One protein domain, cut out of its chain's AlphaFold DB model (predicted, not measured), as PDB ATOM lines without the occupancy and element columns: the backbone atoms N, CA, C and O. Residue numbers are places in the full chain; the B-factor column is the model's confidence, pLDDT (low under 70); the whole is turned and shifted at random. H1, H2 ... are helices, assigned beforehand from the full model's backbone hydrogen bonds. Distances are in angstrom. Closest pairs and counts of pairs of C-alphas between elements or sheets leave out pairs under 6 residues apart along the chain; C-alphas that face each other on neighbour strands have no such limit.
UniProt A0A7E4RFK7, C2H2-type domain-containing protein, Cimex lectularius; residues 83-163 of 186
ATOM      1  N   SER A  83     -94.912  54.730  -7.519       73.56
ATOM      2  CA  SER A  83     -94.795  54.264  -6.135       73.56
ATOM      3  C   SER A  83     -95.507  55.211  -5.173       73.56
ATOM      4  O   SER A  83     -95.599  56.417  -5.412       73.56
ATOM      5  N   CYS A  84     -96.024  54.663  -4.081       72.44
ATOM      6  CA  CYS A  84     -96.480  55.450  -2.951       72.44
ATOM      7  C   CYS A  84     -95.268  55.981  -2.167       72.44
ATOM      8  O   CYS A  84     -94.339  55.219  -1.923       72.44
ATOM      9  N   PRO A  85     -95.272  57.254  -1.737       69.88
ATOM     10  CA  PRO A  85     -94.195  57.809  -0.919       69.88
ATOM     11  C   PRO A  85     -94.251  57.374   0.557       69.88
ATOM     12  O   PRO A  85     -93.343  57.695   1.310       69.88
ATOM     13  N   HIS A  86     -95.307  56.676   0.991       72.56
ATOM     14  CA  HIS A  86     -95.539  56.328   2.400       72.56
ATOM     15  C   HIS A  86     -95.510  54.817   2.680       72.56
ATOM     16  O   HIS A  86     -95.580  54.412   3.836       72.56
ATOM     17  N   CYS A  87     -95.467  53.971   1.646       76.56
ATOM     18  CA  CYS A  87     -95.340  52.518   1.782       76.56
ATOM     19  C   CYS A  87     -94.912  51.873   0.455       76.56
ATOM     20  O   CYS A  87     -94.932  52.516  -0.593       76.56
ATOM     21  N   ASP A  88     -94.658  50.564   0.461       78.00
ATOM     22  CA  ASP A  88     -94.199  49.808  -0.717       78.00
ATOM     23  C   ASP A  88     -95.281  49.567  -1.793       78.00
ATOM     24  O   ASP A  88     -95.163  48.687  -2.652       78.00
ATOM     25  N   PHE A  89     -96.391  50.314  -1.768       77.19
ATOM     26  CA  PHE A  89     -97.424  50.219  -2.795       77.19
ATOM     27  C   PHE A  89     -96.920  50.776  -4.131       77.19
ATOM     28  O   PHE A  89     -96.529  51.935  -4.231       77.19
ATOM     29  N   LYS A  90     -97.019  49.970  -5.191       80.56
ATOM     30  CA  LYS A  90     -96.637  50.334  -6.561       80.56
ATOM     31  C   LYS A  90     -97.786  50.052  -7.524       80.56
ATOM     32  O   LYS A  90     -98.483  49.044  -7.394       80.56
ATOM     33  N   THR A  91     -98.012  50.928  -8.501       78.00
ATOM     34  CA  THR A  91     -99.045  50.708  -9.525       78.00
ATOM     35  C   THR A  91     -98.688  51.326 -10.871       78.00
ATOM     36  O   THR A  91     -98.072  52.381 -10.941       78.00
ATOM     37  N   LYS A  92     -99.138  50.708 -11.964       77.69
ATOM     38  CA  LYS A  92     -98.971  51.244 -13.327       77.69
ATOM     39  C   LYS A  92    -100.018  52.322 -13.680       77.69
ATOM     40  O   LYS A  92     -99.948  52.943 -14.740       77.69
ATOM     41  N   HIS A  93    -101.002  52.559 -12.801       75.62
ATOM     42  CA  HIS A  93    -102.109  53.493 -13.028       75.62
ATOM     43  C   HIS A  93    -102.128  54.634 -12.002       75.62
ATOM     44  O   HIS A  93    -102.415  54.418 -10.826       75.62
ATOM     45  N   GLY A  94    -101.953  55.878 -12.455       70.69
ATOM     46  CA  GLY A  94    -102.003  57.056 -11.576       70.69
ATOM     47  C   GLY A  94    -103.327  57.220 -10.818       70.69
ATOM     48  O   GLY A  94    -103.334  57.651  -9.669       70.69
ATOM     49  N   THR A  95    -104.453  56.792 -11.397       76.00
ATOM     50  CA  THR A  95    -105.758  56.785 -10.710       76.00
ATOM     51  C   THR A  95    -105.784  55.834  -9.513       76.00
ATOM     52  O   THR A  95    -106.417  56.135  -8.500       76.00
ATOM     53  N   HIS A  96    -105.084  54.699  -9.598       76.44
ATOM     54  CA  HIS A  96    -104.965  53.756  -8.491       76.44
ATOM     55  C   HIS A  96    -104.071  54.315  -7.389       76.44
ATOM     56  O   HIS A  96    -104.444  54.189  -6.226       76.44
ATOM     57  N   LEU A  97    -102.970  54.990  -7.741       74.44
ATOM     58  CA  LEU A  97    -102.118  55.655  -6.758       74.44
ATOM     59  C   LEU A  97    -102.879  56.780  -6.051       74.44
ATOM     60  O   LEU A  97    -102.940  56.790  -4.830       74.44
ATOM     61  N   LYS A  98    -103.557  57.663  -6.794       72.56
ATOM     62  CA  LYS A  98    -104.377  58.742  -6.216       72.56
ATOM     63  C   LYS A  98    -105.447  58.207  -5.260       72.56
ATOM     64  O   LYS A  98    -105.687  58.788  -4.208       72.56
ATOM     65  N   ARG A  99    -106.078  57.078  -5.604       73.62
ATOM     66  CA  ARG A  99    -107.021  56.393  -4.710       73.62
ATOM     67  C   ARG A  99    -106.326  55.820  -3.474       73.62
ATOM     68  O   ARG A  99    -106.892  55.945  -2.395       73.62
ATOM     69  N   HIS A 100    -105.162  55.195  -3.638       76.62
ATOM     70  CA  HIS A 100    -104.381  54.602  -2.554       76.62
ATOM     71  C   HIS A 100    -103.867  55.657  -1.564       76.62
ATOM     72  O   HIS A 100    -103.958  55.443  -0.363       76.62
ATOM     73  N   LEU A 101    -103.436  56.833  -2.028       72.62
ATOM     74  CA  LEU A 101    -102.973  57.922  -1.153       72.62
ATOM     75  C   LEU A 101    -104.035  58.396  -0.145       72.62
ATOM     76  O   LEU A 101    -103.682  58.939   0.896       72.62
ATOM     77  N   ARG A 102    -105.325  58.128  -0.399       74.44
ATOM     78  CA  ARG A 102    -106.411  58.402   0.560       74.44
ATOM     79  C   ARG A 102    -106.321  57.569   1.840       74.44
ATOM     80  O   ARG A 102    -106.884  57.972   2.849       74.44
ATOM     81  N   VAL A 103    -105.625  56.432   1.793       71.81
ATOM     82  CA  VAL A 103    -105.334  55.597   2.968       71.81
ATOM     83  C   VAL A 103    -104.413  56.344   3.940       71.81
ATOM     84  O   VAL A 103    -104.621  56.281   5.143       71.81
ATOM     85  N   HIS A 104    -103.432  57.082   3.412       69.88
ATOM     86  CA  HIS A 104    -102.407  57.778   4.201       69.88
ATOM     87  C   HIS A 104    -102.843  59.161   4.667       69.88
ATOM     88  O   HIS A 104    -102.492  59.584   5.761       69.88
ATOM     89  N   SER A 105    -103.649  59.866   3.871       65.00
ATOM     90  CA  SER A 105    -104.137  61.194   4.249       65.00
ATOM     91  C   SER A 105    -105.217  61.169   5.333       65.00
ATOM     92  O   SER A 105    -105.668  62.230   5.761       65.00
ATOM     93  N   GLY A 106    -105.698  59.984   5.736       58.56
ATOM     94  CA  GLY A 106    -106.833  59.856   6.652       58.56
ATOM     95  C   GLY A 106    -108.088  60.563   6.133       58.56
ATOM     96  O   GLY A 106    -108.970  60.907   6.922       58.56
ATOM     97  N   ALA A 107    -108.158  60.823   4.816       53.03
ATOM     98  CA  ALA A 107    -109.276  61.487   4.170       53.03
ATOM     99  C   ALA A 107    -110.499  60.582   4.301       53.03
ATOM    100  O   ALA A 107    -110.731  59.684   3.485       53.03
ATOM    101  N   LYS A 108    -111.256  60.810   5.377       56.00
ATOM    102  CA  LYS A 108    -112.519  60.138   5.655       56.00
ATOM    103  C   LYS A 108    -113.381  60.253   4.398       56.00
ATOM    104  O   LYS A 108    -113.515  61.359   3.867       56.00
ATOM    105  N   PRO A 109    -113.986  59.161   3.909       52.28
ATOM    106  CA  PRO A 109    -115.046  59.298   2.933       52.28
ATOM    107  C   PRO A 109    -116.133  60.122   3.604       52.28
ATOM    108  O   PRO A 109    -116.743  59.687   4.582       52.28
ATOM    109  N   LEU A 110    -116.313  61.349   3.118       43.41
ATOM    110  CA  LEU A 110    -117.221  62.308   3.736       43.41
ATOM    111  C   LEU A 110    -118.678  61.830   3.666       43.41
ATOM    112  O   LEU A 110    -119.509  62.361   4.387       43.41
ATOM    113  N   ASN A 111    -118.982  60.785   2.881       44.56
ATOM    114  CA  ASN A 111    -120.317  60.215   2.744       44.56
ATOM    115  C   ASN A 111    -120.304  58.681   2.619       44.56
ATOM    116  O   ASN A 111    -119.467  58.096   1.934       44.56
ATOM    117  N   PHE A 112    -121.298  58.042   3.247       43.97
ATOM    118  CA  PHE A 112    -121.526  56.585   3.263       43.97
ATOM    119  C   PHE A 112    -121.803  55.987   1.869       43.97
ATOM    120  O   PHE A 112    -121.592  54.800   1.656       43.97
ATOM    121  N   LEU A 113    -122.246  56.813   0.915       46.97
ATOM    122  CA  LEU A 113    -122.578  56.405  -0.454       46.97
ATOM    123  C   LEU A 113    -121.398  56.451  -1.428       46.97
ATOM    124  O   LEU A 113    -121.571  56.162  -2.614       46.97
ATOM    125  N   ASP A 114    -120.206  56.833  -0.977       51.62
ATOM    126  CA  ASP A 114    -119.092  56.961  -1.899       51.62
ATOM    127  C   ASP A 114    -118.585  55.564  -2.296       51.62
ATOM    128  O   ASP A 114    -118.045  54.823  -1.473       51.62
ATOM    129  N   PHE A 115    -118.705  55.200  -3.577       49.59
ATOM    130  CA  PHE A 115    -118.115  53.974  -4.140       49.59
ATOM    131  C   PHE A 115    -116.603  53.879  -3.830       49.59
ATOM    132  O   PHE A 115    -116.007  52.799  -3.824       49.59
ATOM    133  N   GLY A 116    -115.962  55.016  -3.524       60.88
ATOM    134  CA  GLY A 116    -114.604  55.085  -2.996       60.88
ATOM    135  C   GLY A 116    -114.399  54.460  -1.608       60.88
ATOM    136  O   GLY A 116    -113.333  53.883  -1.397       60.88
ATOM    137  N   TYR A 117    -115.378  54.538  -0.698       66.56
ATOM    138  CA  TYR A 117    -115.290  54.033   0.682       66.56
ATOM    139  C   TYR A 117    -115.233  52.511   0.745       66.56
ATOM    140  O   TYR A 117    -114.316  51.970   1.352       66.56
ATOM    141  N   GLU A 118    -116.157  51.806   0.087       68.31
ATOM    142  CA  GLU A 118    -116.191  50.335   0.131       68.31
ATOM    143  C   GLU A 118    -114.904  49.729  -0.435       68.31
ATOM    144  O   GLU A 118    -114.343  48.783   0.116       68.31
ATOM    145  N   ASN A 119    -114.378  50.324  -1.506       71.00
ATOM    146  CA  ASN A 119    -113.102  49.917  -2.082       71.00
ATOM    147  C   ASN A 119    -111.915  50.224  -1.154       71.00
ATOM    148  O   ASN A 119    -110.971  49.438  -1.097       71.00
ATOM    149  N   LEU A 120    -111.957  51.343  -0.422       71.69
ATOM    150  CA  LEU A 120    -110.940  51.706   0.567       71.69
ATOM    151  C   LEU A 120    -110.977  50.763   1.778       71.69
ATOM    152  O   LEU A 120    -109.932  50.246   2.162       71.69
ATOM    153  N   ARG A 121    -112.164  50.471   2.325       77.69
ATOM    154  CA  ARG A 121    -112.343  49.527   3.437       77.69
ATOM    155  C   ARG A 121    -111.855  48.136   3.060       77.69
ATOM    156  O   ARG A 121    -111.049  47.565   3.786       77.69
ATOM    157  N   LYS A 122    -112.271  47.614   1.900       79.00
ATOM    158  CA  LYS A 122    -111.772  46.326   1.391       79.00
ATOM    159  C   LYS A 122    -110.252  46.325   1.252       79.00
ATOM    160  O   LYS A 122    -109.618  45.342   1.616       79.00
ATOM    161  N   HIS A 123    -109.661  47.415   0.758       76.69
ATOM    162  CA  HIS A 123    -108.208  47.536   0.658       76.69
ATOM    163  C   HIS A 123    -107.531  47.504   2.030       76.69
ATOM    164  O   HIS A 123    -106.610  46.721   2.203       76.69
ATOM    165  N   VAL A 124    -107.987  48.297   3.002       77.62
ATOM    166  CA  VAL A 124    -107.391  48.332   4.348       77.62
ATOM    167  C   VAL A 124    -107.513  46.977   5.048       77.62
ATOM    168  O   VAL A 124    -106.513  46.465   5.531       77.62
ATOM    169  N   LEU A 125    -108.690  46.344   5.001       80.25
ATOM    170  CA  LEU A 125    -108.927  45.044   5.643       80.25
ATOM    171  C   LEU A 125    -108.143  43.885   5.003       80.25
ATOM    172  O   LEU A 125    -107.799  42.932   5.692       80.25
ATOM    173  N   SER A 126    -107.873  43.940   3.694       78.44
ATOM    174  CA  SER A 126    -107.136  42.879   2.977       78.44
ATOM    175  C   SER A 126    -105.637  43.149   2.833       78.44
ATOM    176  O   SER A 126    -104.874  42.253   2.466       78.44
ATOM    177  N   SER A 127    -105.183  44.380   3.078       77.75
ATOM    178  CA  SER A 127    -103.803  44.774   2.814       77.75
ATOM    179  C   SER A 127    -102.904  44.467   4.004       77.75
ATOM    180  O   SER A 127    -102.901  45.185   5.000       77.75
ATOM    181  N   LYS A 128    -101.999  43.496   3.825       77.56
ATOM    182  CA  LYS A 128    -100.873  43.244   4.746       77.56
ATOM    183  C   LYS A 128     -99.932  44.449   4.920       77.56
ATOM    184  O   LYS A 128     -99.104  44.450   5.817       77.56
ATOM    185  N   ARG A 129    -100.050  45.470   4.063       74.00
ATOM    186  CA  ARG A 129     -99.231  46.697   4.090       74.00
ATOM    187  C   ARG A 129     -99.740  47.755   5.071       74.00
ATOM    188  O   ARG A 129     -99.061  48.753   5.268       74.00
ATOM    189  N   HIS A 130    -100.936  47.572   5.630       72.00
ATOM    190  CA  HIS A 130    -101.533  48.496   6.598       72.00
ATOM    191  C   HIS A 130    -102.003  47.744   7.853       72.00
ATOM    192  O   HIS A 130    -103.197  47.759   8.161       72.00
ATOM    193  N   PRO A 131    -101.096  47.044   8.563       71.19
ATOM    194  CA  PRO A 131    -101.470  46.313   9.766       71.19
ATOM    195  C   PRO A 131    -102.003  47.284  10.826       71.19
ATOM    196  O   PRO A 131    -101.386  48.309  11.104       71.19
ATOM    197  N   GLY A 132    -103.176  46.977  11.384       70.62
ATOM    198  CA  GLY A 132    -103.786  47.776  12.453       70.62
ATOM    199  C   GLY A 132    -104.299  49.155  12.029       70.62
ATOM    200  O   GLY A 132    -104.679  49.948  12.887       70.62
ATOM    201  N   LEU A 133    -104.335  49.466  10.728       76.75
ATOM    202  CA  LEU A 133    -104.905  50.727  10.271       76.75
ATOM    203  C   LEU A 133    -106.431  50.705  10.426       76.75
ATOM    204  O   LEU A 133    -107.123  49.877   9.827       76.75
ATOM    205  N   SER A 134    -106.947  51.669  11.185       76.88
ATOM    206  CA  SER A 134    -108.380  51.908  11.356       76.88
ATOM    207  C   SER A 134    -108.808  53.172  10.615       76.88
ATOM    208  O   SER A 134    -108.246  54.247  10.817       76.88
ATOM    209  N   LEU A 135    -109.833  53.060   9.766       74.94
ATOM    210  CA  LEU A 135    -110.363  54.184   8.979       74.94
ATOM    211  C   LEU A 135    -111.029  55.273   9.833       74.94
ATOM    212  O   LEU A 135    -111.071  56.439   9.436       74.94
ATOM    213  N   TYR A 136    -111.560  54.898  10.992       74.31
ATOM    214  CA  TYR A 136    -112.176  55.802  11.949       74.31
ATOM    215  C   TYR A 136    -111.464  55.676  13.292       74.31
ATOM    216  O   TYR A 136    -111.344  54.581  13.832       74.31
ATOM    217  N   LYS A 137    -111.024  56.811  13.836       79.69
ATOM    218  CA  LYS A 137    -110.491  56.951  15.192       79.69
ATOM    219  C   LYS A 137    -111.265  58.055  15.904       79.69
ATOM    220  O   LYS A 137    -111.459  59.133  15.320       79.69
ATOM    221  N   CYS A 138    -111.742  57.766  17.112       80.19
ATOM    222  CA  CYS A 138    -112.377  58.755  17.968       80.19
ATOM    223  C   CYS A 138    -111.346  59.822  18.350       80.19
ATOM    224  O   CYS A 138    -110.161  59.532  18.502       80.19
ATOM    225  N   LYS A 139    -111.787  61.079  18.403       80.00
ATOM    226  CA  LYS A 139    -110.935  62.215  18.778       80.00
ATOM    227  C   LYS A 139    -111.304  62.797  20.140       80.00
ATOM    228  O   LYS A 139    -110.647  63.738  20.566       80.00
ATOM    229  N   THR A 140    -112.344  62.274  20.788       77.19
ATOM    230  CA  THR A 140    -112.723  62.700  22.131       77.19
ATOM    231  C   THR A 140    -111.598  62.354  23.102       77.19
ATOM    232  O   THR A 140    -111.020  61.268  23.022       77.19
ATOM    233  N   SER A 141    -111.252  63.293  23.980       81.12
ATOM    234  CA  SER A 141    -110.146  63.153  24.930       81.12
ATOM    235  C   SER A 141    -110.312  61.895  25.785       81.12
ATOM    236  O   SER A 141    -111.376  61.660  26.346       81.12
ATOM    237  N   GLY A 142    -109.269  61.062  25.853       79.44
ATOM    238  CA  GLY A 142    -109.296  59.793  26.594       79.44
ATOM    239  C   GLY A 142    -110.035  58.642  25.898       79.44
ATOM    240  O   GLY A 142    -110.081  57.543  26.442       79.44
ATOM    241  N   CYS A 143    -110.585  58.846  24.696       82.31
ATOM    242  CA  CYS A 143    -111.246  57.788  23.937       82.31
ATOM    243  C   CYS A 143    -110.319  57.180  22.875       82.31
ATOM    244  O   CYS A 143    -109.992  57.811  21.867       82.31
ATOM    245  N   GLU A 144    -109.950  55.913  23.060       85.12
ATOM    246  CA  GLU A 144    -109.091  55.171  22.125       85.12
ATOM    247  C   GLU A 144    -109.870  54.390  21.055       85.12
ATOM    248  O   GLU A 144    -109.289  53.622  20.287       85.12
ATOM    249  N   TYR A 145    -111.189  54.586  20.965       80.75
ATOM    250  CA  TYR A 145    -112.036  53.807  20.068       80.75
ATOM    251  C   TYR A 145    -111.641  53.991  18.596       80.75
ATOM    252  O   TYR A 145    -111.582  55.110  18.071       80.75
ATOM    253  N   THR A 146    -111.426  52.874  17.899       82.31
ATOM    254  CA  THR A 146    -111.188  52.855  16.455       82.31
ATOM    255  C   THR A 146    -112.017  51.771  15.771       82.31
ATOM    256  O   THR A 146    -112.309  50.736  16.360       82.31
ATOM    257  N   THR A 147    -112.415  52.001  14.522       80.12
ATOM    258  CA  THR A 147    -113.125  51.004  13.708       80.12
ATOM    259  C   THR A 147    -112.891  51.247  12.217       80.12
ATOM    260  O   THR A 147    -112.533  52.342  11.778       80.12
ATOM    261  N   ASN A 148    -113.121  50.211  11.414       78.44
ATOM    262  CA  ASN A 148    -113.149  50.277   9.956       78.44
ATOM    263  C   ASN A 148    -114.571  50.422   9.386       78.44
ATOM    264  O   ASN A 148    -114.729  50.568   8.171       78.44
ATOM    265  N   TYR A 149    -115.596  50.418  10.243       79.88
ATOM    266  CA  TYR A 149    -116.999  50.476   9.854       79.88
ATOM    267  C   TYR A 149    -117.653  51.782  10.302       79.88
ATOM    268  O   TYR A 149    -117.815  52.075  11.484       79.88
ATOM    269  N   SER A 150    -118.140  52.553   9.332       75.56
ATOM    270  CA  SER A 150    -118.812  53.832   9.588       75.56
ATOM    271  C   SER A 150    -120.059  53.724  10.478       75.56
ATOM    272  O   SER A 150    -120.434  54.702  11.119       75.56
ATOM    273  N   LYS A 151    -120.760  52.580  10.458       80.38
ATOM    274  CA  LYS A 151    -121.972  52.361  11.267       80.38
ATOM    275  C   LYS A 151    -121.622  52.210  12.748       80.38
ATOM    276  O   LYS A 151    -122.235  52.874  13.573       80.38
ATOM    277  N   GLU A 152    -120.597  51.418  13.044       82.75
ATOM    278  CA  GLU A 152    -120.080  51.214  14.401       82.75
ATOM    279  C   GLU A 152    -119.538  52.522  14.983       82.75
ATOM    280  O   GLU A 152    -119.886  52.888  16.099       82.75
ATOM    281  N   PHE A 153    -118.793  53.297  14.184       80.69
ATOM    282  CA  PHE A 153    -118.265  54.585  14.636       80.69
ATOM    283  C   PHE A 153    -119.371  55.569  15.034       80.69
ATOM    284  O   PHE A 153    -119.264  56.236  16.057       80.69
ATOM    285  N   ARG A 154    -120.457  55.648  14.252       75.31
ATOM    286  CA  ARG A 154    -121.607  56.499  14.597       75.31
ATOM    287  C   ARG A 154    -122.318  56.019  15.857       75.31
ATOM    288  O   ARG A 154    -122.667  56.853  16.682       75.31
ATOM    289  N   ALA A 155    -122.524  54.709  15.995       80.06
ATOM    290  CA  ALA A 155    -123.144  54.139  17.186       80.06
ATOM    291  C   ALA A 155    -122.324  54.467  18.442       80.06
ATOM    292  O   ALA A 155    -122.890  54.957  19.410       80.06
ATOM    293  N   HIS A 156    -120.999  54.314  18.380       81.06
ATOM    294  CA  HIS A 156    -120.093  54.687  19.465       81.06
ATOM    295  C   HIS A 156    -120.208  56.170  19.853       81.06
ATOM    296  O   HIS A 156    -120.385  56.474  21.028       81.06
ATOM    297  N   LEU A 157    -120.175  57.101  18.888       78.50
ATOM    298  CA  LEU A 157    -120.300  58.534  19.196       78.50
ATOM    299  C   LEU A 157    -121.616  58.856  19.922       78.50
ATOM    300  O   LEU A 157    -121.618  59.615  20.885       78.50
ATOM    301  N   VAL A 158    -122.720  58.248  19.482       78.81
ATOM    302  CA  VAL A 158    -124.048  58.440  20.080       78.81
ATOM    303  C   VAL A 158    -124.147  57.759  21.448       78.81
ATOM    304  O   VAL A 158    -124.749  58.288  22.365       78.81
ATOM    305  N   GLN A 159    -123.572  56.579  21.635       80.44
ATOM    306  CA  GLN A 159    -123.740  55.828  22.884       80.44
ATOM    307  C   GLN A 159    -122.781  56.284  23.986       80.44
ATOM    308  O   GLN A 159    -123.128  56.208  25.158       80.44
ATOM    309  N   THR A 160    -121.584  56.746  23.622       76.19
ATOM    310  CA  THR A 160    -120.493  57.020  24.569       76.19
ATOM    311  C   THR A 160    -120.244  58.515  24.783       76.19
ATOM    312  O   THR A 160    -119.712  58.889  25.821       76.19
ATOM    313  N   HIS A 161    -120.628  59.379  23.835       78.38
ATOM    314  CA  HIS A 161    -120.353  60.824  23.897       78.38
ATOM    315  C   HIS A 161    -121.610  61.711  23.809       78.38
ATOM    316  O   HIS A 161    -121.498  62.932  23.703       78.38
ATOM    317  N   ASN A 162    -122.821  61.140  23.869       64.75
ATOM    318  CA  ASN A 162    -124.062  61.923  23.793       64.75
ATOM    319  C   ASN A 162    -124.290  62.873  24.983       64.75
ATOM    320  O   ASN A 162    -125.004  63.859  24.813       64.75
ATOM    321  N   GLU A 163    -123.692  62.632  26.154       54.03
ATOM    322  CA  GLU A 163    -123.837  63.530  27.314       54.03
ATOM    323  C   GLU A 163    -123.047  64.845  27.149       54.03
ATOM    324  O   GLU A 163    -123.493  65.889  27.616       54.03
TER     325      GLU A 163
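This is residues 83 to 163 of the 186 residues of the protein "C2H2-type domain-containing protein" of Cimex lectularius (UniProt A0A7E4RFK7). Three short helices are strung out along an elongated body, with H1 near one end, H3 near the other and H2 set crosswise between them, its side packed on H1 only. A long stretch with no named element, residues 127 to 149, leads from H2 to H3 and folds back on itself, with a short antiparallel pairing of residues 136 to 137 with residues 146 to 147. The printed part has 81 residues, with three named helices in the order H1, H2, H3 and no named strand; the class is all helix, though under half of the residues, 34 of 81, are in named elements. The whole is only just loose, close to compact, with a radius of gyration of the C-alphas of 14.2 A, and the C-alphas span 49 by 26 by 18 A.

Start at Ser 83, whose C-alpha is at (-94.795, 54.264, -6.135), and read on to Gly 94. Find C-alpha 94 at (-102.003, 57.056, -11.576); from there H1, residues 94 to 104, runs 15.8 A from first to last C-alpha. Next look at Phe 115, where H2 begins; it holds residues 115 to 126, measures 17.2 A and is the longest helix by residues, with 12. Go on to Ser 150 for H3, residues 150 to 160, 15.4 A long, which ends with C-alpha 160 at (-120.493, 57.020, 24.569).

Look first at Val 103 and Leu 120: their C-alphas, 7.2 A apart, are the closest of H1 and H2, which touch with 4 pairs of C-alphas within 8 A. The two helices run the same way at a steep tilt of 66 degrees, and their centres are 11.5 A apart. H3 touches no helix: it is apart from H1 and apart from H2. In the backbone of H3 every O i to N i+4 pair is within hydrogen-bond range, while 4 of 7 such pairs are in H1 and 7 of 8 in H2.

The two C-alphas farthest apart are those of Lys 92 and Glu 163, at 49.2 A, and the first and last printed C-alphas, of Ser 83 and Glu 163, are 45.3 A apart. The printed part has no cut. The link from H1 to H2, 10 residues, is short, and the link from H2 to H3, 23 residues, is long. In the B-factor column the mean pLDDT of the printed part is 72.5; look for values under 70 at residue 85, residues 104 to 118 and residues 162 to 163, 18 residues of the model at low confidence.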